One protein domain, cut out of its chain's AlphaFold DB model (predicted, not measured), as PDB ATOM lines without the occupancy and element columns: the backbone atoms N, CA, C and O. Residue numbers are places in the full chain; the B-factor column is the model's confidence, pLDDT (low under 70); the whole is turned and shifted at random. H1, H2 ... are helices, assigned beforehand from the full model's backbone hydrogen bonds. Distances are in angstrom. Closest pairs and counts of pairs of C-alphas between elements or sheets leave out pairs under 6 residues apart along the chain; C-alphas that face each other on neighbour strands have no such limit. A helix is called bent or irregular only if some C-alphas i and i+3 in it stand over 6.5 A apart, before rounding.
ATOM      1  N   ASP A  23      24.832 -38.515 -18.938       90.62
ATOM      2  CA  ASP A  23      25.549 -39.286 -19.954       90.62
ATOM      3  C   ASP A  23      27.036 -38.920 -20.001       90.62
ATOM      4  O   ASP A  23      27.877 -39.797 -20.194       90.62
ATOM      5  N   GLU A  24      27.391 -37.657 -19.736       89.00
ATOM      6  CA  GLU A  24      28.798 -37.253 -19.615       89.00
ATOM      7  C   GLU A  24      29.499 -37.972 -18.452       89.00
ATOM      8  O   GLU A  24      30.632 -38.437 -18.607       89.00
ATOM      9  N   PHE A  25      28.818 -38.136 -17.311       92.06
ATOM     10  CA  PHE A  25      29.347 -38.899 -16.178       92.06
ATOM     11  C   PHE A  25      29.513 -40.387 -16.512       92.06
ATOM     12  O   PHE A  25      30.547 -40.990 -16.224       92.06
ATOM     13  N   THR A  26      28.500 -41.004 -17.120       91.44
ATOM     14  CA  THR A  26      28.531 -42.448 -17.384       91.44
ATOM     15  C   THR A  26      29.512 -42.815 -18.498       91.44
ATOM     16  O   THR A  26      30.203 -43.827 -18.377       91.44
ATOM     17  N   GLU A  27      29.671 -41.994 -19.540       88.81
ATOM     18  CA  GLU A  27      30.714 -42.198 -20.555       88.81
ATOM     19  C   GLU A  27      32.122 -42.042 -19.963       88.81
ATOM     20  O   GLU A  27      33.031 -42.794 -20.322       88.81
ATOM     21  N   LEU A  28      32.310 -41.137 -18.999       89.12
ATOM     22  CA  LEU A  28      33.559 -41.039 -18.248       89.12
ATOM     23  C   LEU A  28      33.838 -42.320 -17.448       89.12
ATOM     24  O   LEU A  28      34.919 -42.898 -17.581       89.12
ATOM     25  N   LEU A  29      32.864 -42.791 -16.664       91.88
ATOM     26  CA  LEU A  29      32.976 -44.019 -15.870       91.88
ATOM     27  C   LEU A  29      33.296 -45.234 -16.748       91.88
ATOM     28  O   LEU A  29      34.188 -46.015 -16.431       91.88
ATOM     29  N   LYS A  30      32.631 -45.349 -17.899       89.31
ATOM     30  CA  LYS A  30      32.870 -46.397 -18.896       89.31
ATOM     31  C   LYS A  30      34.313 -46.412 -19.385       89.31
ATOM     32  O   LYS A  30      34.914 -47.477 -19.514       89.31
ATOM     33  N   VAL A  31      34.882 -45.239 -19.670       87.06
ATOM     34  CA  VAL A  31      36.282 -45.116 -20.096       87.06
ATOM     35  C   VAL A  31      37.232 -45.481 -18.956       87.06
ATOM     36  O   VAL A  31      38.209 -46.189 -19.198       87.06
ATOM     37  N   VAL A  32      36.949 -45.036 -17.731       89.38
ATOM     38  CA  VAL A  32      37.767 -45.310 -16.539       89.38
ATOM     39  C   VAL A  32      37.784 -46.805 -16.201       89.38
ATOM     40  O   VAL A  32      38.857 -47.391 -16.050       89.38
ATOM     41  N   GLU A  33      36.624 -47.459 -16.168       88.19
ATOM     42  CA  GLU A  33      36.525 -48.898 -15.907       88.19
ATOM     43  C   GLU A  33      37.192 -49.717 -17.020       88.19
ATOM     44  O   GLU A  33      37.983 -50.626 -16.744       88.19
ATOM     45  N   ALA A  34      36.964 -49.352 -18.287       85.19
ATOM     46  CA  ALA A  34      37.614 -50.005 -19.419       85.19
ATOM     47  C   ALA A  34      39.143 -49.852 -19.372       85.19
ATOM     48  O   ALA A  34      39.861 -50.816 -19.647       85.19
ATOM     49  N   ALA A  35      39.649 -48.673 -18.998       84.38
ATOM     50  CA  ALA A  35      41.078 -48.439 -18.812       84.38
ATOM     51  C   ALA A  35      41.653 -49.343 -17.712       84.38
ATOM     52  O   ALA A  35      42.645 -50.023 -17.963       84.38
ATOM     53  N   SER A  36      40.990 -49.430 -16.553       85.19
ATOM     54  CA  SER A  36      41.418 -50.286 -15.434       85.19
ATOM     55  C   SER A  36      41.485 -51.769 -15.820       85.19
ATOM     56  O   SER A  36      42.450 -52.468 -15.503       85.19
ATOM     57  N   ILE A  37      40.486 -52.268 -16.558       82.12
ATOM     58  CA  ILE A  37      40.459 -53.661 -17.027       82.12
ATOM     59  C   ILE A  37      41.567 -53.919 -18.053       82.12
ATOM     60  O   ILE A  37      42.239 -54.953 -17.987       82.12
ATOM     61  N   MET A  38      41.755 -53.000 -19.005       79.56
ATOM     62  CA  MET A  38      42.787 -53.134 -20.032       79.56
ATOM     63  C   MET A  38      44.190 -53.073 -19.431       79.56
ATOM     64  O   MET A  38      45.021 -53.891 -19.812       79.56
ATOM     65  N   GLU A  39      44.446 -52.173 -18.479       78.50
ATOM     66  CA  GLU A  39      45.736 -52.038 -17.793       78.50
ATOM     67  C   GLU A  39      46.133 -53.331 -17.072       78.50
ATOM     68  O   GLU A  39      47.230 -53.840 -17.290       78.50
ATOM     69  N   LYS A  40      45.216 -53.927 -16.296       76.25
ATOM     70  CA  LYS A  40      45.464 -55.178 -15.550       76.25
ATOM     71  C   LYS A  40      45.875 -56.357 -16.440       76.25
ATOM     72  O   LYS A  40      46.466 -57.315 -15.945       76.25
ATOM     73  N   LYS A  41      45.539 -56.318 -17.731       72.50
ATOM     74  CA  LYS A  41      45.789 -57.401 -18.695       72.50
ATOM     75  C   LYS A  41      46.790 -57.022 -19.798       72.50
ATOM     76  O   LYS A  41      47.062 -57.851 -20.667       72.50
ATOM     77  N   ALA A  42      47.329 -55.801 -19.783       71.81
ATOM     78  CA  ALA A  42      48.174 -55.269 -20.848       71.81
ATOM     79  C   ALA A  42      49.607 -55.815 -20.800       71.81
ATOM     80  O   ALA A  42      50.226 -55.888 -19.737       71.81
ATOM     81  N   LYS A  43      50.194 -56.100 -21.968       78.50
ATOM     82  CA  LYS A  43      51.656 -56.198 -22.114       78.50
ATOM     83  C   LYS A  43      52.211 -54.831 -22.519       78.50
ATOM     84  O   LYS A  43      51.512 -54.022 -23.121       78.50
ATOM     85  N   HIS A  44      53.500 -54.580 -22.270       73.00
ATOM     86  CA  HIS A  44      54.142 -53.300 -22.624       73.00
ATOM     87  C   HIS A  44      53.947 -52.882 -24.096       73.00
ATOM     88  O   HIS A  44      53.815 -51.694 -24.380       73.00
ATOM     89  N   GLY A  45      53.898 -53.843 -25.026       76.00
ATOM     90  CA  GLY A  45      53.667 -53.575 -26.450       76.00
ATOM     91  C   GLY A  45      52.241 -53.130 -26.801       76.00
ATOM     92  O   GLY A  45      52.041 -52.553 -27.867       76.00
ATOM     93  N   ASP A  46      51.269 -53.347 -25.913       78.69
ATOM     94  CA  ASP A  46      49.849 -53.073 -26.160       78.69
ATOM     95  C   ASP A  46      49.444 -51.644 -25.762       78.69
ATOM     96  O   ASP A  46      48.398 -51.153 -26.188       78.69
ATOM     97  N   ILE A  47      50.286 -50.934 -25.000       78.38
ATOM     98  CA  ILE A  47      50.011 -49.577 -24.489       78.38
ATOM     99  C   ILE A  47      49.598 -48.602 -25.611       78.38
ATOM    100  O   ILE A  47      48.562 -47.947 -25.468       78.38
ATOM    101  N   PRO A  48      50.299 -48.518 -26.762       82.62
ATOM    102  CA  PRO A  48      49.891 -47.618 -27.843       82.62
ATOM    103  C   PRO A  48      48.519 -47.959 -28.441       82.62
ATOM    104  O   PRO A  48      47.820 -47.068 -28.926       82.62
ATOM    105  N   LEU A  49      48.129 -49.238 -28.431       82.00
ATOM    106  CA  LEU A  49      46.822 -49.684 -28.910       82.00
ATOM    107  C   LEU A  49      45.722 -49.334 -27.899       82.00
ATOM    108  O   LEU A  49      44.686 -48.812 -28.305       82.00
ATOM    109  N   ILE A  50      45.967 -49.540 -26.601       81.31
ATOM    110  CA  ILE A  50      45.042 -49.177 -25.513       81.31
ATOM    111  C   ILE A  50      44.720 -47.682 -25.555       81.31
ATOM    112  O   ILE A  50      43.552 -47.307 -25.533       81.31
ATOM    113  N   ILE A  51      45.734 -46.827 -25.705       80.94
ATOM    114  CA  ILE A  51      45.550 -45.370 -25.795       80.94
ATOM    115  C   ILE A  51      44.624 -44.997 -26.961       80.94
ATOM    116  O   ILE A  51      43.745 -44.149 -26.812       80.94
ATOM    117  N   LYS A  52      44.775 -45.651 -28.119       82.56
ATOM    118  CA  LYS A  52      43.901 -45.424 -29.281       82.56
ATOM    119  C   LYS A  52      42.477 -45.927 -29.047       82.56
ATOM    120  O   LYS A  52      41.537 -45.267 -29.478       82.56
ATOM    121  N   ILE A  53      42.308 -47.062 -28.360       82.25
ATOM    122  CA  ILE A  53      40.990 -47.594 -27.982       82.25
ATOM    123  C   ILE A  53      40.275 -46.610 -27.050       82.25
ATOM    124  O   ILE A  53      39.146 -46.219 -27.338       82.25
ATOM    125  N   LEU A  54      40.946 -46.156 -25.988       82.31
ATOM    126  CA  LEU A  54      40.396 -45.183 -25.041       82.31
ATOM    127  C   LEU A  54      40.074 -43.848 -25.729       82.31
ATOM    128  O   LEU A  54      38.989 -43.304 -25.547       82.31
ATOM    129  N   GLY A  55      40.966 -43.358 -26.596       78.25
ATOM    130  CA  GLY A  55      40.717 -42.155 -27.393       78.25
ATOM    131  C   GLY A  55      39.537 -42.301 -28.361       78.25
ATOM    132  O   GLY A  55      38.821 -41.333 -28.613       78.25
ATOM    133  N   PHE A  56      39.301 -43.502 -28.901       82.50
ATOM    134  CA  PHE A  56      38.136 -43.777 -29.741       82.50
ATOM    135  C   PHE A  56      36.841 -43.767 -28.920       82.50
ATOM    136  O   PHE A  56      35.863 -43.165 -29.355       82.50
ATOM    137  N   MET A  57      36.843 -44.363 -27.720       78.69
ATOM    138  CA  MET A  57      35.700 -44.311 -26.793       78.69
ATOM    139  C   MET A  57      35.351 -42.868 -26.410       78.69
ATOM    140  O   MET A  57      34.186 -42.494 -26.416       78.69
ATOM    141  N   GLN A  58      36.365 -42.030 -26.194       75.69
ATOM    142  CA  GLN A  58      36.208 -40.600 -25.911       75.69
ATOM    143  C   GLN A  58      35.873 -39.738 -27.140       75.69
ATOM    144  O   GLN A  58      35.828 -38.517 -27.032       75.69
ATOM    145  N   LYS A  59      35.676 -40.330 -28.327       79.50
ATOM    146  CA  LYS A  59      35.409 -39.616 -29.592       79.50
ATOM    147  C   LYS A  59      36.518 -38.632 -30.021       79.50
ATOM    148  O   LYS A  59      36.309 -37.840 -30.938       79.50
ATOM    149  N   VAL A  60      37.717 -38.708 -29.432       78.19
ATOM    150  CA  VAL A  60      38.878 -37.849 -29.762       78.19
ATOM    151  C   VAL A  60      39.842 -38.488 -30.764       78.19
ATOM    152  O   VAL A  60      40.731 -37.821 -31.292       78.19
ATOM    153  N   TYR A  61      39.674 -39.779 -31.056       78.25
ATOM    154  CA  TYR A  61      40.503 -40.517 -32.004       78.25
ATOM    155  C   TYR A  61      39.659 -41.184 -33.097       78.25
ATOM    156  O   TYR A  61      38.629 -41.797 -32.827       78.25
ATOM    157  N   LYS A  62      40.130 -41.100 -34.347       83.88
ATOM    158  CA  LYS A  62      39.553 -41.790 -35.510       83.88
ATOM    159  C   LYS A  62      40.575 -42.784 -36.064       83.88
ATOM    160  O   LYS A  62      41.719 -42.410 -36.324       83.88
ATOM    161  N   TRP A  63      40.153 -44.034 -36.256       83.69
ATOM    162  CA  TRP A  63      40.986 -45.098 -36.829       83.69
ATOM    163  C   TRP A  63      41.475 -44.716 -38.225       83.69
ATOM    164  O   TRP A  63      40.677 -44.299 -39.066       83.69
ATOM    165  N   LYS A  64      42.774 -44.882 -38.486       82.69
ATOM    166  CA  LYS A  64      43.376 -44.480 -39.767       82.69
ATOM    167  C   LYS A  64      43.301 -45.577 -40.821       82.69
ATOM    168  O   LYS A  64      43.368 -45.282 -42.010       82.69
ATOM    169  N   SER A  65      43.169 -46.836 -40.403       87.19
ATOM    170  CA  SER A  65      43.048 -47.970 -41.318       87.19
ATOM    171  C   SER A  65      42.053 -49.030 -40.824       87.19
ATOM    172  O   SER A  65      41.884 -49.200 -39.611       87.19
ATOM    173  N   PRO A  66      41.425 -49.794 -41.739       84.81
ATOM    174  CA  PRO A  66      40.580 -50.930 -41.371       84.81
ATOM    175  C   PRO A  66      41.328 -52.002 -40.569       84.81
ATOM    176  O   PRO A  66      40.750 -52.594 -39.662       84.81
ATOM    177  N   ALA A  67      42.615 -52.220 -40.864       84.81
ATOM    178  CA  ALA A  67      43.459 -53.185 -40.158       84.81
ATOM    179  C   ALA A  67      43.679 -52.789 -38.689       84.81
ATOM    180  O   ALA A  67      43.533 -53.614 -37.790       84.81
ATOM    181  N   GLU A  68      43.950 -51.507 -38.438       82.06
ATOM    182  CA  GLU A  68      44.097 -50.961 -37.087       82.06
ATOM    183  C   GLU A  68      42.790 -51.073 -36.289       82.06
ATOM    184  O   GLU A  68      42.795 -51.518 -35.141       82.06
ATOM    185  N   LYS A  69      41.649 -50.758 -36.919       82.62
ATOM    186  CA  LYS A  69      40.323 -50.939 -36.312       82.62
ATOM    187  C   LYS A  69      40.047 -52.410 -35.985       82.62
ATOM    188  O   LYS A  69      39.538 -52.707 -34.909       82.62
ATOM    189  N   ALA A  70      40.382 -53.334 -36.886       83.44
ATOM    190  CA  ALA A  70      40.201 -54.767 -36.663       83.44
ATOM    191  C   ALA A  70      41.063 -55.278 -35.498       83.44
ATOM    192  O   ALA A  70      40.569 -56.028 -34.659       83.44
ATOM    193  N   GLN A  71      42.313 -54.816 -35.394       83.06
ATOM    194  CA  GLN A  71      43.201 -55.137 -34.278       83.06
ATOM    195  C   GLN A  71      42.656 -54.601 -32.946       83.06
ATOM    196  O   GLN A  71      42.631 -55.330 -31.957       83.06
ATOM    197  N   ALA A  72      42.162 -53.362 -32.928       80.62
ATOM    198  CA  ALA A  72      41.544 -52.758 -31.752       80.62
ATOM    199  C   ALA A  72      40.275 -53.499 -31.308       80.62
ATOM    200  O   ALA A  72      40.081 -53.722 -30.117       80.62
ATOM    201  N   ILE A  73      39.432 -53.916 -32.258       79.31
ATOM    202  CA  ILE A  73      38.240 -54.728 -31.982       79.31
ATOM    203  C   ILE A  73      38.635 -56.112 -31.468       79.31
ATOM    204  O   ILE A  73      38.012 -56.601 -30.539       79.31
ATOM    205  N   ALA A  74      39.647 -56.761 -32.040       79.38
ATOM    206  CA  ALA A  74      40.099 -58.069 -31.566       79.38
ATOM    207  C   ALA A  74      40.673 -57.986 -30.143       79.38
ATOM    208  O   ALA A  74      40.345 -58.813 -29.294       79.38
ATOM    209  N   TYR A  75      41.470 -56.950 -29.866       79.12
ATOM    210  CA  TYR A  75      42.046 -56.692 -28.549       79.12
ATOM    211  C   TYR A  75      40.967 -56.380 -27.509       79.12
ATOM    212  O   TYR A  75      40.900 -57.025 -26.463       79.12
ATOM    213  N   SER A  76      40.060 -55.450 -27.825       72.06
ATOM    214  CA  SER A  76      38.927 -55.144 -26.953       72.06
ATOM    215  C   SER A  76      37.996 -56.338 -26.819       72.06
ATOM    216  O   SER A  76      37.434 -56.524 -25.752       72.06
ATOM    217  N   LYS A  77      37.876 -57.208 -27.830       69.94
ATOM    218  CA  LYS A  77      37.061 -58.414 -27.708       69.94
ATOM    219  C   LYS A  77      37.643 -59.460 -26.771       69.94
ATOM    220  O   LYS A  77      36.897 -60.040 -25.994       69.94
ATOM    221  N   GLY A  78      38.956 -59.670 -26.817       66.06
ATOM    222  CA  GLY A  78      39.639 -60.615 -25.931       66.06
ATOM    223  C   GLY A  78      39.692 -60.170 -24.467       66.06
ATOM    224  O   GLY A  78      39.917 -60.999 -23.590       66.06
ATOM    225  N   LEU A  79      39.498 -58.874 -24.193       67.94
ATOM    226  CA  LEU A  79      39.699 -58.301 -22.858       67.94
ATOM    227  C   LEU A  79      38.458 -57.627 -22.260       67.94
ATOM    228  O   LEU A  79      38.343 -57.611 -21.034       67.94
ATOM    229  N   VAL A  80      37.570 -57.086 -23.103       61.91
ATOM    230  CA  VAL A  80      36.504 -56.129 -22.746       61.91
ATOM    231  C   VAL A  80      35.157 -56.376 -23.476       61.91
ATOM    232  O   VAL A  80      34.206 -55.672 -23.161       61.91
ATOM    233  N   TYR A  81      34.973 -57.326 -24.418       59.31
ATOM    234  CA  TYR A  81      33.633 -57.507 -25.033       59.31
ATOM    235  C   TYR A  81      32.720 -58.525 -24.343       59.31
ATOM    236  O   TYR A  81      33.199 -59.585 -23.940       59.31
ATOM    237  N   PRO A  82      31.389 -58.283 -24.432       49.53
ATOM    238  CA  PRO A  82      30.759 -57.032 -24.885       49.53
ATOM    239  C   PRO A  82      30.893 -55.897 -23.869       49.53
ATOM    240  O   PRO A  82      30.632 -56.096 -22.691       49.53
ATOM    241  N   ILE A  83      31.287 -54.703 -24.333       49.66
ATOM    242  CA  ILE A  83      31.674 -53.532 -23.510       49.66
ATOM    243  C   ILE A  83      30.543 -53.032 -22.578       49.66
ATOM    244  O   ILE A  83      30.790 -52.201 -21.722       49.66
ATOM    245  N   SER A  84      29.317 -53.552 -22.659       46.12
ATOM    246  CA  SER A  84      28.267 -53.299 -21.657       46.12
ATOM    247  C   SER A  84      28.022 -54.469 -20.696       46.12
ATOM    248  O   SER A  84      27.659 -54.254 -19.546       46.12
ATOM    249  N   THR A  85      28.237 -55.720 -21.099       51.47
ATOM    250  CA  THR A  85      27.933 -56.884 -20.244       51.47
ATOM    251  C   THR A  85      29.068 -57.240 -19.278       51.47
ATOM    252  O   THR A  85      28.843 -58.000 -18.342       51.47
ATOM    253  N   HIS A  86      30.274 -56.690 -19.473       67.12
ATOM    254  CA  HIS A  86      31.447 -56.926 -18.614       67.12
ATOM    255  C   HIS A  86      32.081 -55.656 -18.023       67.12
ATOM    256  O   HIS A  86      33.188 -55.730 -17.492       67.12
ATOM    257  N   LEU A  87      31.388 -54.515 -18.078       84.94
ATOM    258  CA  LEU A  87      31.698 -53.336 -17.262       84.94
ATOM    259  C   LEU A  87      30.704 -53.290 -16.091       84.94
ATOM    260  O   LEU A  87      29.688 -52.596 -16.174       84.94
ATOM    261  N   PRO A  88      30.881 -54.143 -15.064       87.69
ATOM    262  CA  PRO A  88      29.862 -54.340 -14.048       87.69
ATOM    263  C   PRO A  88      29.590 -53.073 -13.228       87.69
ATOM    264  O   PRO A  88      28.436 -52.862 -12.855       87.69
ATOM    265  N   VAL A  89      30.587 -52.212 -12.985       92.00
ATOM    266  CA  VAL A  89      30.381 -50.960 -12.236       92.00
ATOM    267  C   VAL A  89      29.582 -49.969 -13.077       92.00
ATOM    268  O   VAL A  89      28.537 -49.507 -12.629       92.00
ATOM    269  N   TYR A  90      30.002 -49.697 -14.314       92.00
ATOM    270  CA  TYR A  90      29.274 -48.855 -15.264       92.00
ATOM    271  C   TYR A  90      27.821 -49.308 -15.421       92.00
ATOM    272  O   TYR A  90      26.902 -48.508 -15.259       92.00
ATOM    273  N   THR A  91      27.602 -50.597 -15.674       89.50
ATOM    274  CA  THR A  91      26.261 -51.140 -15.912       89.50
ATOM    275  C   THR A  91      25.374 -51.042 -14.679       89.50
ATOM    276  O   THR A  91      24.197 -50.704 -14.797       89.50
ATOM    277  N   ALA A  92      25.918 -51.293 -13.488       90.94
ATOM    278  CA  ALA A  92      25.166 -51.120 -12.254       90.94
ATOM    279  C   ALA A  92      24.830 -49.641 -11.993       90.94
ATOM    280  O   ALA A  92      23.687 -49.327 -11.670       90.94
ATOM    281  N   ILE A  93      25.773 -48.723 -12.221       93.19
ATOM    282  CA  ILE A  93      25.573 -47.275 -12.048       93.19
ATOM    283  C   ILE A  93      24.552 -46.710 -13.045       93.19
ATOM    284  O   ILE A  93      23.719 -45.896 -12.656       93.19
ATOM    285  N   CYS A  94      24.552 -47.161 -14.303       90.94
ATOM    286  CA  CYS A  94      23.544 -46.760 -15.292       90.94
ATOM    287  C   CYS A  94      22.117 -47.156 -14.883       90.94
ATOM    288  O   CYS A  94      21.171 -46.447 -15.215       90.94
ATOM    289  N   ASN A  95      21.967 -48.272 -14.165       88.50
ATOM    290  CA  ASN A  95      20.678 -48.749 -13.661       88.50
ATOM    291  C   ASN A  95      20.309 -48.165 -12.290       88.50
ATOM    292  O   ASN A  95      19.168 -48.318 -11.846       88.50
ATOM    293  N   TYR A  96      21.262 -47.520 -11.619       89.75
ATOM    294  CA  TYR A  96      21.074 -46.931 -10.305       89.75
ATOM    295  C   TYR A  96      20.213 -45.665 -10.401       89.75
ATOM    296  O   TYR A  96      20.290 -44.895 -11.361       89.75
ATOM    297  N   ASN A  97      19.384 -45.412  -9.389       89.88
ATOM    298  CA  ASN A  97      18.569 -44.203  -9.358       89.88
ATOM    299  C   ASN A  97      19.467 -42.954  -9.285       89.88
ATOM    300  O   ASN A  97      20.183 -42.751  -8.307       89.88
ATOM    301  N   ARG A  98      19.405 -42.089 -10.305       90.75
ATOM    302  CA  ARG A  98      20.287 -40.913 -10.450       90.75
ATOM    303  C   ARG A  98      20.261 -39.973  -9.239       90.75
ATOM    304  O   ARG A  98      21.292 -39.430  -8.852       90.75
ATOM    305  N   GLN A  99      19.095 -39.793  -8.622       89.62
ATOM    306  CA  GLN A  99      18.939 -38.914  -7.463       89.62
ATOM    307  C   GLN A  99      19.473 -39.553  -6.176       89.62
ATOM    308  O   GLN A  99      20.092 -38.855  -5.374       89.62
ATOM    309  N   ASP A 100      19.274 -40.865  -5.989       91.81
ATOM    310  CA  ASP A 100      19.915 -41.607  -4.893       91.81
ATOM    311  C   ASP A 100      21.436 -41.583  -5.048       91.81
ATOM    312  O   ASP A 100      22.159 -41.405  -4.069       91.81
ATOM    313  N   LEU A 101      21.921 -41.698  -6.288       93.50
ATOM    314  CA  LEU A 101      23.340 -41.641  -6.613       93.50
ATOM    315  C   LEU A 101      23.956 -40.293  -6.220       93.50
ATOM    316  O   LEU A 101      25.009 -40.271  -5.590       93.50
ATOM    317  N   ALA A 102      23.287 -39.173  -6.516       94.31
ATOM    318  CA  ALA A 102      23.768 -37.839  -6.147       94.31
ATOM    319  C   ALA A 102      23.878 -37.654  -4.620       94.31
ATOM    320  O   ALA A 102      24.873 -37.124  -4.110       94.31
ATOM    321  N   LEU A 103      22.896 -38.152  -3.860       94.25
ATOM    322  CA  LEU A 103      22.945 -38.120  -2.395       94.25
ATOM    323  C   LEU A 103      24.032 -39.044  -1.836       94.25
ATOM    324  O   LEU A 103      24.761 -38.648  -0.922       94.25
ATOM    325  N   ALA A 104      24.186 -40.238  -2.411       94.12
ATOM    326  CA  ALA A 104      25.250 -41.166  -2.052       94.12
ATOM    327  C   ALA A 104      26.633 -40.553  -2.311       94.12
ATOM    328  O   ALA A 104      27.482 -40.577  -1.421       94.12
ATOM    329  N   PHE A 105      26.844 -39.922  -3.469       94.94
ATOM    330  CA  PHE A 105      28.087 -39.219  -3.787       94.94
ATOM    331  C   PHE A 105      28.369 -38.090  -2.803       94.94
ATOM    332  O   PHE A 105      29.468 -38.018  -2.262       94.94
ATOM    333  N   SER A 106      27.362 -37.278  -2.484       93.62
ATOM    334  CA  SER A 106      27.482 -36.217  -1.477       93.62
ATOM    335  C   SER A 106      27.890 -36.725  -0.098       93.62
ATOM    336  O   SER A 106      28.516 -36.001   0.670       93.62
ATOM    337  N   HIS A 107      27.497 -37.948   0.256       92.38
ATOM    338  CA  HIS A 107      27.842 -38.553   1.536       92.38
ATOM    339  C   HIS A 107      29.223 -39.220   1.525       92.38
ATOM    340  O   HIS A 107      29.961 -39.135   2.506       92.38
ATOM    341  N   LEU A 108      29.557 -39.924   0.445       91.88
ATOM    342  CA  LEU A 108      30.754 -40.759   0.357       91.88
ATOM    343  C   LEU A 108      31.980 -39.976  -0.097       91.88
ATOM    344  O   LEU A 108      33.057 -40.153   0.463       91.88
ATOM    345  N   PHE A 109      31.797 -39.084  -1.062       91.44
ATOM    346  CA  PHE A 109      32.860 -38.372  -1.762       91.44
ATOM    347  C   PHE A 109      32.893 -36.889  -1.400       91.44
ATOM    348  O   PHE A 109      33.346 -36.067  -2.189       91.44
ATOM    349  N   HIS A 110      32.414 -36.542  -0.201       87.94
ATOM    350  CA  HIS A 110      32.357 -35.163   0.286       87.94
ATOM    351  C   HIS A 110      33.698 -34.416   0.186       87.94
ATOM    352  O   HIS A 110      33.693 -33.224  -0.080       87.94
ATOM    353  N   ASP A 111      34.838 -35.104   0.312       85.12
ATOM    354  CA  ASP A 111      36.169 -34.497   0.176       85.12
ATOM    355  C   ASP A 111      36.475 -34.022  -1.257       85.12
ATOM    356  O   ASP A 111      37.241 -33.078  -1.454       85.12
ATOM    357  N   TYR A 112      35.869 -34.650  -2.270       82.44
ATOM    358  CA  TYR A 112      36.001 -34.250  -3.677       82.44
ATOM    359  C   TYR A 112      34.930 -33.244  -4.107       82.44
ATOM    360  O   TYR A 112      34.986 -32.715  -5.220       82.44
ATOM    361  N   LEU A 113      33.943 -32.992  -3.247       82.62
ATOM    362  CA  LEU A 113      32.792 -32.154  -3.536       82.62
ATOM    363  C   LEU A 113      32.864 -30.878  -2.698       82.62
ATOM    364  O   LEU A 113      32.842 -30.911  -1.475       82.62
ATOM    365  N   GLY A 114      32.885 -29.714  -3.349       73.06
ATOM    366  CA  GLY A 114      32.870 -28.432  -2.627       73.06
ATOM    367  C   GLY A 114      31.563 -28.162  -1.865       73.06
ATOM    368  O   GLY A 114      31.506 -27.255  -1.040       73.06
ATOM    369  N   HIS A 115      30.502 -28.913  -2.163       81.31
ATOM    370  CA  HIS A 115      29.184 -28.814  -1.545       81.31
ATOM    371  C   HIS A 115      28.399 -30.115  -1.760       81.31
ATOM    372  O   HIS A 115      28.756 -30.941  -2.598       81.31
ATOM    373  N   GLN A 116      27.306 -30.288  -1.015       86.62
ATOM    374  CA  GLN A 116      26.359 -31.370  -1.267       86.62
ATOM    375  C   GLN A 116      25.684 -31.157  -2.628       86.62
ATOM    376  O   GLN A 116      25.050 -30.125  -2.845       86.62
ATOM    377  N   ILE A 117      25.783 -32.153  -3.502       91.44
ATOM    378  CA  ILE A 117      25.115 -32.169  -4.799       91.44
ATOM    379  C   ILE A 117      23.706 -32.746  -4.666       91.44
ATOM    380  O   ILE A 117      23.459 -33.665  -3.874       91.44
ATOM    381  N   LEU A 118      22.764 -32.198  -5.427       90.50
ATOM    382  CA  LEU A 118      21.383 -32.681  -5.451       90.50
ATOM    383  C   LEU A 118      21.105 -33.490  -6.715       90.50
ATOM    384  O   LEU A 118      20.293 -34.415  -6.669       90.50
ATOM    385  N   GLU A 119      21.835 -33.209  -7.789       91.31
ATOM    386  CA  GLU A 119      21.821 -33.958  -9.038       91.31
ATOM    387  C   GLU A 119      23.251 -34.243  -9.523       91.31
ATOM    388  O   GLU A 119      24.206 -33.572  -9.140       91.31
ATOM    389  N   ILE A 120      23.430 -35.258 -10.371       89.94
ATOM    390  CA  ILE A 120      24.747 -35.612 -10.924       89.94
ATOM    391  C   ILE A 120      25.323 -34.488 -11.801       89.94
ATOM    392  O   ILE A 120      26.538 -34.328 -11.865       89.94
ATOM    393  N   THR A 121      24.469 -33.678 -12.425       90.38
ATOM    394  CA  THR A 121      24.860 -32.493 -13.207       90.38
ATOM    395  C   THR A 121      25.494 -31.388 -12.355       90.38
ATOM    396  O   THR A 121      26.193 -30.533 -12.887       90.38
ATOM    397  N   ASP A 122      25.350 -31.420 -11.024       89.69
ATOM    398  CA  ASP A 122      26.066 -30.501 -10.132       89.69
ATOM    399  C   ASP A 122      27.558 -30.829  -9.989       89.69
ATOM    400  O   ASP A 122      28.321 -29.997  -9.486       89.69
ATOM    401  N   LEU A 123      27.988 -32.021 -10.417       89.88
ATOM    402  CA  LEU A 123      29.395 -32.402 -10.409       89.88
ATOM    403  C   LEU A 123      30.197 -31.517 -11.355       89.88
ATOM    404  O   LEU A 123      29.816 -31.292 -12.500       89.88
ATOM    405  N   THR A 124      31.367 -31.088 -10.894       89.12
ATOM    406  CA  THR A 124      32.394 -30.548 -11.786       89.12
ATOM    407  C   THR A 124      33.011 -31.682 -12.599       89.12
ATOM    408  O   THR A 124      33.080 -32.820 -12.124       89.12
ATOM    409  N   GLU A 125      33.540 -31.384 -13.788       85.06
ATOM    410  CA  GLU A 125      34.284 -32.369 -14.587       85.06
ATOM    411  C   GLU A 125      35.381 -33.060 -13.761       85.06
ATOM    412  O   GLU A 125      35.553 -34.274 -13.830       85.06
ATOM    413  N   GLN A 126      36.119 -32.298 -12.950       84.12
ATOM    414  CA  GLN A 126      37.186 -32.842 -12.114       84.12
ATOM    415  C   GLN A 126      36.646 -33.765 -11.010       84.12
ATOM    416  O   GLN A 126      37.180 -34.860 -10.820       84.12
ATOM    417  N   GLY A 127      35.585 -33.350 -10.309       88.19
ATOM    418  CA  GLY A 127      34.942 -34.165  -9.275       88.19
ATOM    419  C   GLY A 127      34.379 -35.465  -9.849       88.19
ATOM    420  O   GLY A 127      34.574 -36.531  -9.270       88.19
ATOM    421  N   ALA A 128      33.778 -35.398 -11.039       90.19
ATOM    422  CA  ALA A 128      33.278 -36.558 -11.766       90.19
ATOM    423  C   ALA A 128      34.378 -37.592 -12.043       90.19
ATOM    424  O   ALA A 128      34.146 -38.788 -11.883       90.19
ATOM    425  N   VAL A 129      35.588 -37.150 -12.410       87.44
ATOM    426  CA  VAL A 129      36.706 -38.068 -12.673       87.44
ATOM    427  C   VAL A 129      37.188 -38.737 -11.391       87.44
ATOM    428  O   VAL A 129      37.364 -39.952 -11.395       87.44
ATOM    429  N   PHE A 130      37.376 -37.990 -10.299       89.56
ATOM    430  CA  PHE A 130      37.781 -38.590  -9.021       89.56
ATOM    431  C   PHE A 130      36.764 -39.619  -8.535       89.56
ATOM    432  O   PHE A 130      37.134 -40.742  -8.203       89.56
ATOM    433  N   ILE A 131      35.477 -39.279  -8.601       93.81
ATOM    434  CA  ILE A 131      34.399 -40.202  -8.246       93.81
ATOM    435  C   ILE A 131      34.403 -41.433  -9.159       93.81
ATOM    436  O   ILE A 131      34.256 -42.547  -8.668       93.81
ATOM    437  N   ALA A 132      34.604 -41.272 -10.470       93.31
ATOM    438  CA  ALA A 132      34.650 -42.398 -11.404       93.31
ATOM    439  C   ALA A 132      35.794 -43.382 -11.101       93.31
ATOM    440  O   ALA A 132      35.609 -44.588 -11.258       93.31
ATOM    441  N   PHE A 133      36.955 -42.893 -10.654       90.56
ATOM    442  CA  PHE A 133      38.047 -43.756 -10.198       90.56
ATOM    443  C   PHE A 133      37.712 -44.456  -8.885       90.56
ATOM    444  O   PHE A 133      37.831 -45.679  -8.808       90.56
ATOM    445  N   ASP A 134      37.253 -43.709  -7.884       92.62
ATOM    446  CA  ASP A 134      36.957 -44.267  -6.566       92.62
ATOM    447  C   ASP A 134      35.796 -45.270  -6.608       92.62
ATOM    448  O   ASP A 134      35.777 -46.232  -5.841       92.62
ATOM    449  N   LEU A 135      34.858 -45.117  -7.546       94.88
ATOM    450  CA  LEU A 135      33.786 -46.083  -7.786       94.88
ATOM    451  C   LEU A 135      34.297 -47.490  -8.107       94.88
ATOM    452  O   LEU A 135      33.633 -48.456  -7.747       94.88
ATOM    453  N   LEU A 136      35.470 -47.631  -8.732       92.12
ATOM    454  CA  LEU A 136      36.032 -48.949  -9.044       92.12
ATOM    455  C   LEU A 136      36.404 -49.756  -7.791       92.12
ATOM    456  O   LEU A 136      36.527 -50.978  -7.871       92.12
ATOM    457  N   GLU A 137      36.594 -49.086  -6.654       92.12
ATOM    458  CA  GLU A 137      36.925 -49.706  -5.367       92.12
ATOM    459  C   GLU A 137      35.762 -49.634  -4.368       92.12
ATOM    460  O   GLU A 137      35.585 -50.535  -3.548       92.12
ATOM    461  N   GLN A 138      34.963 -48.567  -4.428       93.75
ATOM    462  CA  GLN A 138      33.919 -48.254  -3.450       93.75
ATOM    463  C   GLN A 138      32.528 -48.764  -3.846       93.75
ATOM    464  O   GLN A 138      31.579 -48.580  -3.079       93.75
ATOM    465  N   PHE A 139      32.382 -49.398  -5.010       95.00
ATOM    466  CA  PHE A 139      31.104 -49.903  -5.504       95.00
ATOM    467  C   PHE A 139      31.167 -51.408  -5.781       95.00
ATOM    468  O   PHE A 139      32.007 -51.876  -6.547       95.00
ATOM    469  N   ASP A 140      30.254 -52.169  -5.176       93.81
ATOM    470  CA  ASP A 140      30.083 -53.596  -5.437       93.81
ATOM    471  C   ASP A 140      28.891 -53.798  -6.389       93.81
ATOM    472  O   ASP A 140      27.738 -53.701  -5.960       93.81
ATOM    473  N   PRO A 141      29.131 -54.115  -7.673       91.31
ATOM    474  CA  PRO A 141      28.072 -54.301  -8.663       91.31
ATOM    475  C   PRO A 141      27.244 -55.579  -8.446       91.31
ATOM    476  O   PRO A 141      26.222 -55.775  -9.102       91.31
ATOM    477  N   THR A 142      27.674 -56.471  -7.551       90.31
ATOM    478  CA  THR A 142      26.988 -57.732  -7.241       90.31
ATOM    479  C   THR A 142      26.169 -57.674  -5.957       90.31
ATOM    480  O   THR A 142      25.334 -58.555  -5.734       90.31
ATOM    481  N   ALA A 143      26.375 -56.636  -5.144       91.81
ATOM    482  CA  ALA A 143      25.686 -56.459  -3.880       91.81
ATOM    483  C   ALA A 143      24.183 -56.221  -4.067       91.81
ATOM    484  O   ALA A 143      23.731 -55.608  -5.038       91.81
ATOM    485  N   ILE A 144      23.410 -56.708  -3.095       90.06
ATOM    486  CA  ILE A 144      21.982 -56.419  -2.987       90.06
ATOM    487  C   ILE A 144      21.849 -55.017  -2.367       90.06
ATOM    488  O   ILE A 144      22.372 -54.811  -1.266       90.06
ATOM    489  N   PRO A 145      21.183 -54.064  -3.040       90.00
ATOM    490  CA  PRO A 145      21.025 -52.710  -2.526       90.00
ATOM    491  C   PRO A 145      20.165 -52.700  -1.260       90.00
ATOM    492  O   PRO A 145      19.253 -53.516  -1.096       90.00
ATOM    493  N   ASN A 146      20.435 -51.748  -0.365       87.81
ATOM    494  CA  ASN A 146      19.578 -51.526   0.807       87.81
ATOM    495  C   ASN A 146      18.334 -50.696   0.470       87.81
ATOM    496  O   ASN A 146      17.415 -50.625   1.285       87.81
ATOM    497  N   ASP A 147      18.301 -50.076  -0.711       87.88
ATOM    498  CA  ASP A 147      17.102 -49.444  -1.245       87.88
ATOM    499  C   ASP A 147      16.015 -50.497  -1.491       87.88
ATOM    500  O   ASP A 147      16.192 -51.428  -2.282       87.88
ATOM    501  N   LEU A 148      14.876 -50.345  -0.815       84.44
ATOM    502  CA  LEU A 148      13.776 -51.307  -0.893       84.44
ATOM    503  C   LEU A 148      13.194 -51.397  -2.306       84.44
ATOM    504  O   LEU A 148      12.809 -52.484  -2.731       84.44
ATOM    505  N   GLU A 149      13.139 -50.285  -3.046       86.19
ATOM    506  CA  GLU A 149      12.631 -50.303  -4.418       86.19
ATOM    507  C   GLU A 149      13.569 -51.047  -5.368       86.19
ATOM    508  O   GLU A 149      13.112 -51.918  -6.110       86.19
ATOM    509  N   ALA A 150      14.864 -50.730  -5.348       86.25
ATOM    510  CA  ALA A 150      15.868 -51.410  -6.159       86.25
ATOM    511  C   ALA A 150      15.923 -52.906  -5.822       86.25
ATOM    512  O   ALA A 150      15.921 -53.743  -6.729       86.25
ATOM    513  N   LYS A 151      15.860 -53.250  -4.528       87.06
ATOM    514  CA  LYS A 151      15.798 -54.638  -4.056       87.06
ATOM    515  C   LYS A 151      14.554 -55.358  -4.580       87.06
ATOM    516  O   LYS A 151      14.676 -56.449  -5.127       87.06
ATOM    517  N   ALA A 152      13.375 -54.738  -4.493       85.44
ATOM    518  CA  ALA A 152      12.127 -55.308  -5.011       85.44
ATOM    519  C   ALA A 152      12.130 -55.491  -6.540       85.44
ATOM    520  O   ALA A 152      11.456 -56.377  -7.056       85.44
ATOM    521  N   ARG A 153      12.897 -54.675  -7.273       85.88
ATOM    522  CA  ARG A 153      13.091 -54.799  -8.730       85.88
ATOM    523  C   ARG A 153      14.200 -55.785  -9.120       85.88
ATOM    524  O   ARG A 153      14.477 -55.928 -10.306       85.88
ATOM    525  N   GLY A 154      14.863 -56.429  -8.156       84.25
ATOM    526  CA  GLY A 154      15.988 -57.331  -8.415       84.25
ATOM    527  C   GLY A 154      17.228 -56.631  -8.983       84.25
ATOM    528  O   GLY A 154      18.074 -57.284  -9.597       84.25
ATOM    529  N   GLN A 155      17.342 -55.310  -8.809       87.94
ATOM    530  CA  GLN A 155      18.527 -54.564  -9.219       87.94
ATOM    531  C   GLN A 155      19.698 -54.895  -8.287       87.94
ATOM    532  O   GLN A 155      19.518 -55.108  -7.087       87.94
ATOM    533  N   LYS A 156      20.904 -54.946  -8.853       89.88
ATOM    534  CA  LYS A 156      22.155 -55.172  -8.122       89.88
ATOM    535  C   LYS A 156      23.058 -53.955  -8.251       89.88
ATOM    536  O   LYS A 156      22.958 -53.215  -9.229       89.88
ATOM    537  N   GLY A 157      23.951 -53.797  -7.286       91.69
ATOM    538  CA  GLY A 157      24.869 -52.674  -7.209       91.69
ATOM    539  C   GLY A 157      24.631 -51.860  -5.952       91.69
ATOM    540  O   GLY A 157      23.545 -51.322  -5.755       91.69
ATOM    541  N   GLU A 158      25.649 -51.761  -5.110       94.69
ATOM    542  CA  GLU A 158      25.601 -50.957  -3.896       94.69
ATOM    543  C   GLU A 158      26.998 -50.457  -3.531       94.69
ATOM    544  O   GLU A 158      28.011 -51.115  -3.783       94.69
ATOM    545  N   PHE A 159      27.065 -49.295  -2.890       95.44
ATOM    546  CA  PHE A 159      28.326 -48.805  -2.350       95.44
ATOM    547  C   PHE A 159      28.790 -49.705  -1.210       95.44
ATOM    548  O   PHE A 159      28.028 -49.994  -0.286       95.44
ATOM    549  N   VAL A 160      30.069 -50.079  -1.199       94.62
ATOM    550  CA  VAL A 160      30.676 -50.976  -0.198       94.62
ATOM    551  C   VAL A 160      30.392 -50.507   1.235       94.62
ATOM    552  O   VAL A 160      30.167 -51.312   2.139       94.62
ATOM    553  N   ARG A 161      30.330 -49.187   1.458       92.06
ATOM    554  CA  ARG A 161      30.000 -48.599   2.766       92.06
ATOM    555  C   ARG A 161      28.571 -48.904   3.232       92.06
ATOM    556  O   ARG A 161      28.331 -48.923   4.441       92.06
ATOM    557  N   PHE A 162      27.644 -49.121   2.305       93.25
ATOM    558  CA  PHE A 162      26.234 -49.388   2.568       93.25
ATOM    559  C   PHE A 162      25.915 -50.885   2.595       93.25
ATOM    560  O   PHE A 162      24.983 -51.267   3.295       93.25
ATOM    561  N   VAL A 163      26.686 -51.745   1.919       92.06
ATOM    562  CA  VAL A 163      26.438 -53.201   1.864       92.06
ATOM    563  C   VAL A 163      26.175 -53.793   3.257       92.06
ATOM    564  O   VAL A 163      26.997 -53.685   4.171       92.06
ATOM    565  N   GLY A 164      24.994 -54.403   3.424       85.00
ATOM    566  CA  GLY A 164      24.555 -55.036   4.674       85.00
ATOM    567  C   GLY A 164      24.303 -54.075   5.845       85.00
ATOM    568  O   GLY A 164      24.179 -54.523   6.985       85.00
ATOM    569  N   LYS A 165      24.253 -52.758   5.603       89.06
ATOM    570  CA  LYS A 165      24.115 -51.710   6.627       89.06
ATOM    571  C   LYS A 165      22.971 -50.745   6.280       89.06
ATOM    572  O   LYS A 165      23.233 -49.613   5.862       89.06
ATOM    573  N   PRO A 166      21.705 -51.117   6.553       83.12
ATOM    574  CA  PRO A 166      20.537 -50.308   6.188       83.12
ATOM    575  C   PRO A 166      20.568 -48.877   6.742       83.12
ATOM    576  O   PRO A 166      20.237 -47.927   6.039       83.12
ATOM    577  N   MET A 167      21.040 -48.692   7.982       88.69
ATOM    578  CA  MET A 167      21.124 -47.362   8.602       88.69
ATOM    579  C   MET A 167      22.122 -46.433   7.898       88.69
ATOM    580  O   MET A 167      21.939 -45.219   7.921       88.69
ATOM    581  N   ALA A 168      23.172 -46.972   7.270       89.31
ATOM    582  CA  ALA A 168      24.145 -46.158   6.546       89.31
ATOM    583  C   ALA A 168      23.524 -45.578   5.269       89.31
ATOM    584  O   ALA A 168      23.618 -44.372   5.046       89.31
ATOM    585  N   PHE A 169      22.825 -46.416   4.499       90.44
ATOM    586  CA  PHE A 169      22.056 -45.975   3.335       90.44
ATOM    587  C   PHE A 169      20.970 -44.970   3.737       90.44
ATOM    588  O   PHE A 169      20.898 -43.878   3.179       90.44
ATOM    589  N   TYR A 170      20.181 -45.288   4.767       88.31
ATOM    590  CA  TYR A 170      19.112 -44.415   5.251       88.31
ATOM    591  C   TYR A 170      19.631 -43.015   5.632       88.31
ATOM    592  O   TYR A 170      19.089 -41.999   5.194       88.31
ATOM    593  N   ASN A 171      20.726 -42.951   6.392       88.25
ATOM    594  CA  ASN A 171      21.341 -41.686   6.796       88.25
ATOM    595  C   ASN A 171      21.959 -40.918   5.616       88.25
ATOM    596  O   ASN A 171      21.929 -39.690   5.595       88.25
ATOM    597  N   ALA A 172      22.542 -41.618   4.644       88.69
ATOM    598  CA  ALA A 172      23.167 -40.985   3.488       88.69
ATOM    599  C   ALA A 172      22.139 -40.445   2.482       88.69
ATOM    600  O   ALA A 172      22.345 -39.370   1.916       88.69
ATOM    601  N   VAL A 173      21.044 -41.180   2.281       92.00
ATOM    602  CA  VAL A 173      20.103 -40.991   1.174       92.00
ATOM    603  C   VAL A 173      18.716 -40.611   1.692       92.00
ATOM    604  O   VAL A 173      18.296 -39.463   1.545       92.00
ATOM    605  N   GLU A 174      18.013 -41.528   2.357       89.56
ATOM    606  CA  GLU A 174      16.589 -41.364   2.696       89.56
ATOM    607  C   GLU A 174      16.298 -40.159   3.602       89.56
ATOM    608  O   GLU A 174      15.361 -39.404   3.345       89.56
ATOM    609  N   THR A 175      17.131 -39.886   4.610       90.31
ATOM    610  CA  THR A 175      16.942 -38.707   5.487       90.31
ATOM    611  C   THR A 175      17.074 -37.370   4.750       90.31
ATOM    612  O   THR A 175      16.539 -36.359   5.206       90.31
ATOM    613  N   LYS A 176      17.760 -37.350   3.602       92.44
ATOM    614  CA  LYS A 176      18.002 -36.146   2.796       92.44
ATOM    615  C   LYS A 176      17.011 -35.986   1.642       92.44
ATOM    616  O   LYS A 176      16.946 -34.908   1.047       92.44
ATOM    617  N   ARG A 177      16.204 -37.014   1.351       89.88
ATOM    618  CA  ARG A 177      15.194 -37.005   0.280       89.88
ATOM    619  C   ARG A 177      14.196 -35.842   0.381       89.88
ATOM    620  O   ARG A 177      13.984 -35.201  -0.647       89.88
ATOM    621  N   PRO A 178      13.633 -35.485   1.557       91.94
ATOM    622  CA  PRO A 178      12.711 -34.351   1.654       91.94
ATOM    623  C   PRO A 178      13.315 -33.035   1.165       91.94
ATOM    624  O   PRO A 178      12.676 -32.300   0.417       91.94
ATOM    625  N   PHE A 179      14.569 -32.768   1.540       92.31
ATOM    626  CA  PHE A 179      15.283 -31.571   1.109       92.31
ATOM    627  C   PHE A 179      15.548 -31.591  -0.400       92.31
ATOM    628  O   PHE A 179      15.260 -30.610  -1.080       92.31
ATOM    629  N   GLN A 180      16.023 -32.719  -0.939       93.31
ATOM    630  CA  GLN A 180      16.275 -32.875  -2.375       93.31
ATOM    631  C   GLN A 180      15.005 -32.649  -3.213       93.31
ATOM    632  O   GLN A 180      15.045 -31.901  -4.184       93.31
ATOM    633  N   TYR A 181      13.870 -33.239  -2.825       91.19
ATOM    634  CA  TYR A 181      12.593 -33.072  -3.533       91.19
ATOM    635  C   TYR A 181      12.082 -31.631  -3.485       91.19
ATOM    636  O   TYR A 181      11.615 -31.111  -4.499       91.19
ATOM    637  N   GLN A 182      12.194 -30.976  -2.329       92.31
ATOM    638  CA  GLN A 182      11.786 -29.584  -2.193       92.31
ATOM    639  C   GLN A 182      12.639 -28.661  -3.072       92.31
ATOM    640  O   GLN A 182      12.091 -27.775  -3.717       92.31
ATOM    641  N   GLN A 183      13.957 -28.873  -3.110       91.88
ATOM    642  CA  GLN A 183      14.883 -28.029  -3.869       91.88
ATOM    643  C   GLN A 183      14.807 -28.265  -5.380       91.88
ATOM    644  O   GLN A 183      14.764 -27.304  -6.137       91.88
ATOM    645  N   LEU A 184      14.763 -29.526  -5.825       89.56
ATOM    646  CA  LEU A 184      14.752 -29.847  -7.256       89.56
ATOM    647  C   LEU A 184      13.368 -29.682  -7.891       89.56
ATOM    648  O   LEU A 184      13.264 -29.265  -9.038       89.56
ATOM    649  N   LEU A 185      12.301 -30.041  -7.170       88.31
ATOM    650  CA  LEU A 185      10.959 -30.168  -7.753       88.31
ATOM    651  C   LEU A 185       9.933 -29.203  -7.155       88.31
ATOM    652  O   LEU A 185       8.807 -29.157  -7.650       88.31
ATOM    653  N   GLY A 186      10.257 -28.498  -6.066       89.19
ATOM    654  CA  GLY A 186       9.288 -27.682  -5.326       89.19
ATOM    655  C   GLY A 186       8.134 -28.496  -4.730       89.19
ATOM    656  O   GLY A 186       7.054 -27.955  -4.502       89.19
ATOM    657  N   LYS A 187       8.330 -29.807  -4.531       88.94
ATOM    658  CA  LYS A 187       7.283 -30.758  -4.125       88.94
ATOM    659  C   LYS A 187       7.599 -31.393  -2.779       88.94
ATOM    660  O   LYS A 187       8.750 -31.684  -2.460       88.94
ATOM    661  N   ASN A 188       6.543 -31.710  -2.039       89.94
ATOM    662  CA  ASN A 188       6.641 -32.457  -0.795       89.94
ATOM    663  C   ASN A 188       6.989 -33.935  -1.066       89.94
ATOM    664  O   ASN A 188       6.248 -34.648  -1.747       89.94
ATOM    665  N   TYR A 189       8.093 -34.421  -0.492       91.00
ATOM    666  CA  TYR A 189       8.508 -35.825  -0.611       91.00
ATOM    667  C   TYR A 189       7.460 -36.806  -0.078       91.00
ATOM    668  O   TYR A 189       7.228 -37.844  -0.696       91.00
ATOM    669  N   TYR A 190       6.784 -36.473   1.022       91.88
ATOM    670  CA  TYR A 190       5.818 -37.369   1.666       91.88
ATOM    671  C   TYR A 190       4.539 -37.580   0.840       91.88
ATOM    672  O   TYR A 190       3.771 -38.504   1.092       91.88
ATOM    673  N   GLU A 191       4.324 -36.757  -0.187       90.00
ATOM    674  CA  GLU A 191       3.228 -36.906  -1.149       90.00
ATOM    675  C   GLU A 191       3.665 -37.646  -2.425       90.00
ATOM    676  O   GLU A 191       2.828 -38.011  -3.259       90.00
ATOM    677  N   SER A 192       4.969 -37.903  -2.578       87.38
ATOM    678  CA  SER A 192       5.548 -38.519  -3.770       87.38
ATOM    679  C   SER A 192       5.134 -39.985  -3.945       87.38
ATOM    680  O   SER A 192       4.888 -40.717  -2.984       87.38
ATOM    681  N   LYS A 193       5.103 -40.448  -5.205       86.06
ATOM    682  CA  LYS A 193       4.863 -41.864  -5.543       86.06
ATOM    683  C   LYS A 193       5.905 -42.790  -4.900       86.06
ATOM    684  O   LYS A 193       5.538 -43.860  -4.432       86.06
ATOM    685  N   ARG A 194       7.172 -42.354  -4.838       85.88
ATOM    686  CA  ARG A 194       8.270 -43.086  -4.184       85.88
ATOM    687  C   ARG A 194       7.974 -43.315  -2.707       85.88
ATOM    688  O   ARG A 194       7.989 -44.451  -2.252       85.88
ATOM    689  N   TYR A 195       7.626 -42.256  -1.974       88.00
ATOM    690  CA  TYR A 195       7.294 -42.392  -0.556       88.00
ATOM    691  C   TYR A 195       6.133 -43.374  -0.340       88.00
ATOM    692  O   TYR A 195       6.237 -44.260   0.504       88.00
ATOM    693  N   LYS A 196       5.069 -43.287  -1.150       88.50
ATOM    694  CA  LYS A 196       3.940 -44.236  -1.095       88.50
ATOM    695  C   LYS A 196       4.386 -45.682  -1.349       88.50
ATOM    696  O   LYS A 196       4.058 -46.558  -0.556       88.50
ATOM    697  N   ARG A 197       5.206 -45.911  -2.378       86.19
ATOM    698  CA  ARG A 197       5.748 -47.236  -2.711       86.19
ATOM    699  C   ARG A 197       6.644 -47.798  -1.608       86.19
ATOM    700  O   ARG A 197       6.562 -48.981  -1.300       86.19
ATOM    701  N   LEU A 198       7.460 -46.963  -0.968       84.94
ATOM    702  CA  LEU A 198       8.264 -47.373   0.186       84.94
ATOM    703  C   LEU A 198       7.386 -47.783   1.376       84.94
ATOM    704  O   LEU A 198       7.686 -48.783   2.021       84.94
ATOM    705  N   GLN A 199       6.285 -47.071   1.645       87.56
ATOM    706  CA  GLN A 199       5.330 -47.468   2.691       87.56
ATOM    707  C   GLN A 199       4.665 -48.819   2.380       87.56
ATOM    708  O   GLN A 199       4.521 -49.650   3.274       87.56
ATOM    709  N   GLU A 200       4.311 -49.070   1.117       86.31
ATOM    710  CA  GLU A 200       3.765 -50.360   0.671       86.31
ATOM    711  C   GLU A 200       4.781 -51.501   0.844       86.31
ATOM    712  O   GLU A 200       4.450 -52.559   1.383       86.31
TER     713      GLU A 200
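AT A GLANCE: This is residues 23 to 200 of the 299 residues of an uncharacterized protein of Pseudomonas fluorescens (UniProt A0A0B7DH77). An elongated model in which helices follow one another from end to end: H1 and H2 form a helical hairpin with H3 set across it at one end, the first part of H1 meets H4 and H6 in the middle, and H5, H8, H9 and H10 lead on to the other end, with H7 beside H10. The contacts thin out from H6 onward, and two long links without a named element, residues 109 to 124 and 153 to 165, run through that second part. The printed part has 178 residues with ten named helices, H1 to H10 in chain order, and no named strand; its class is all helix. It is only just compact, close to loose, with a radius of gyration of the C-alphas of 18.7 A, and it spans 58 by 30 by 26 A.

IN THESE COORDINATES: The longest helix, H1, residues 23 to 41, runs 27.2 A from C-alpha 23 at (25.549, -39.286, -19.954) to C-alpha 41 at (45.789, -57.401, -18.695). H2 is residues 44 to 57, 20.9 A, H3 residues 66 to 80, 19.8 A, and H6 residues 125 to 138, 19.4 A. H4 is residues 88 to 95, H5 residues 98 to 108, H7 residues 148 to 152, H8 residues 166 to 172 and H9 residues 174 to 185. H10, residues 193 to 200, ends with C-alpha 200 at (3.765, -50.360, 0.671). H2 and H9 are irregular: C-alphas 45 and 48, and C-alphas 175 and 178, are each 7.2 A apart.

HOW THE PARTS SIT: H1 is the hub and touches four helices. With residues 25 to 33 alone it touches H6, closest at the C-alphas of Leu 29 and Ala 132, 5.0 A, at a steep tilt of 49 degrees, the same way. With residues 26 to 33 alone it touches H4, closest at the C-alphas of Lys 30 and Tyr 90, 5.7 A. With residues 31 to 38 alone it touches H2 in the hairpin, closest at the C-alphas of Val 31 and Leu 54, 6.4 A, at a shallow tilt of 13 degrees, opposite ways. H3 touches H1 about perpendicular, 82 degrees, with residues 79 to 80 alone; the closest C-alphas are Met 38 and Leu 79, 6.6 A. H5 and H6 are close but not clearly touching, 7.8 A between the C-alphas of Phe 105 and Ile 131. H5 touches H8 about perpendicular, 88 degrees, closest at the C-alphas of His 107 and Ala 172, 5.6 A. H8 and H9 meet only through their link. H7 and H10 only just touch, with 3 pairs of C-alphas within 8 A, the closest those of Leu 148 and Leu 198, 6.9 A. Every O i to N i+4 pair is within hydrogen-bond range in H3, H4, H5, H7, H8 and H10; the counts are 14 of 15 in H1, 8 of 10 in H2 and H6, and 6 of 8 in H9.

THE WHOLE: The C-alphas farthest apart, those of Gly 45 and Glu 191, are 58.8 A apart. The printed part has no cut. The links H5 to H6 and H7 to H8 are long. Residues 77 to 86 have pLDDT under 70.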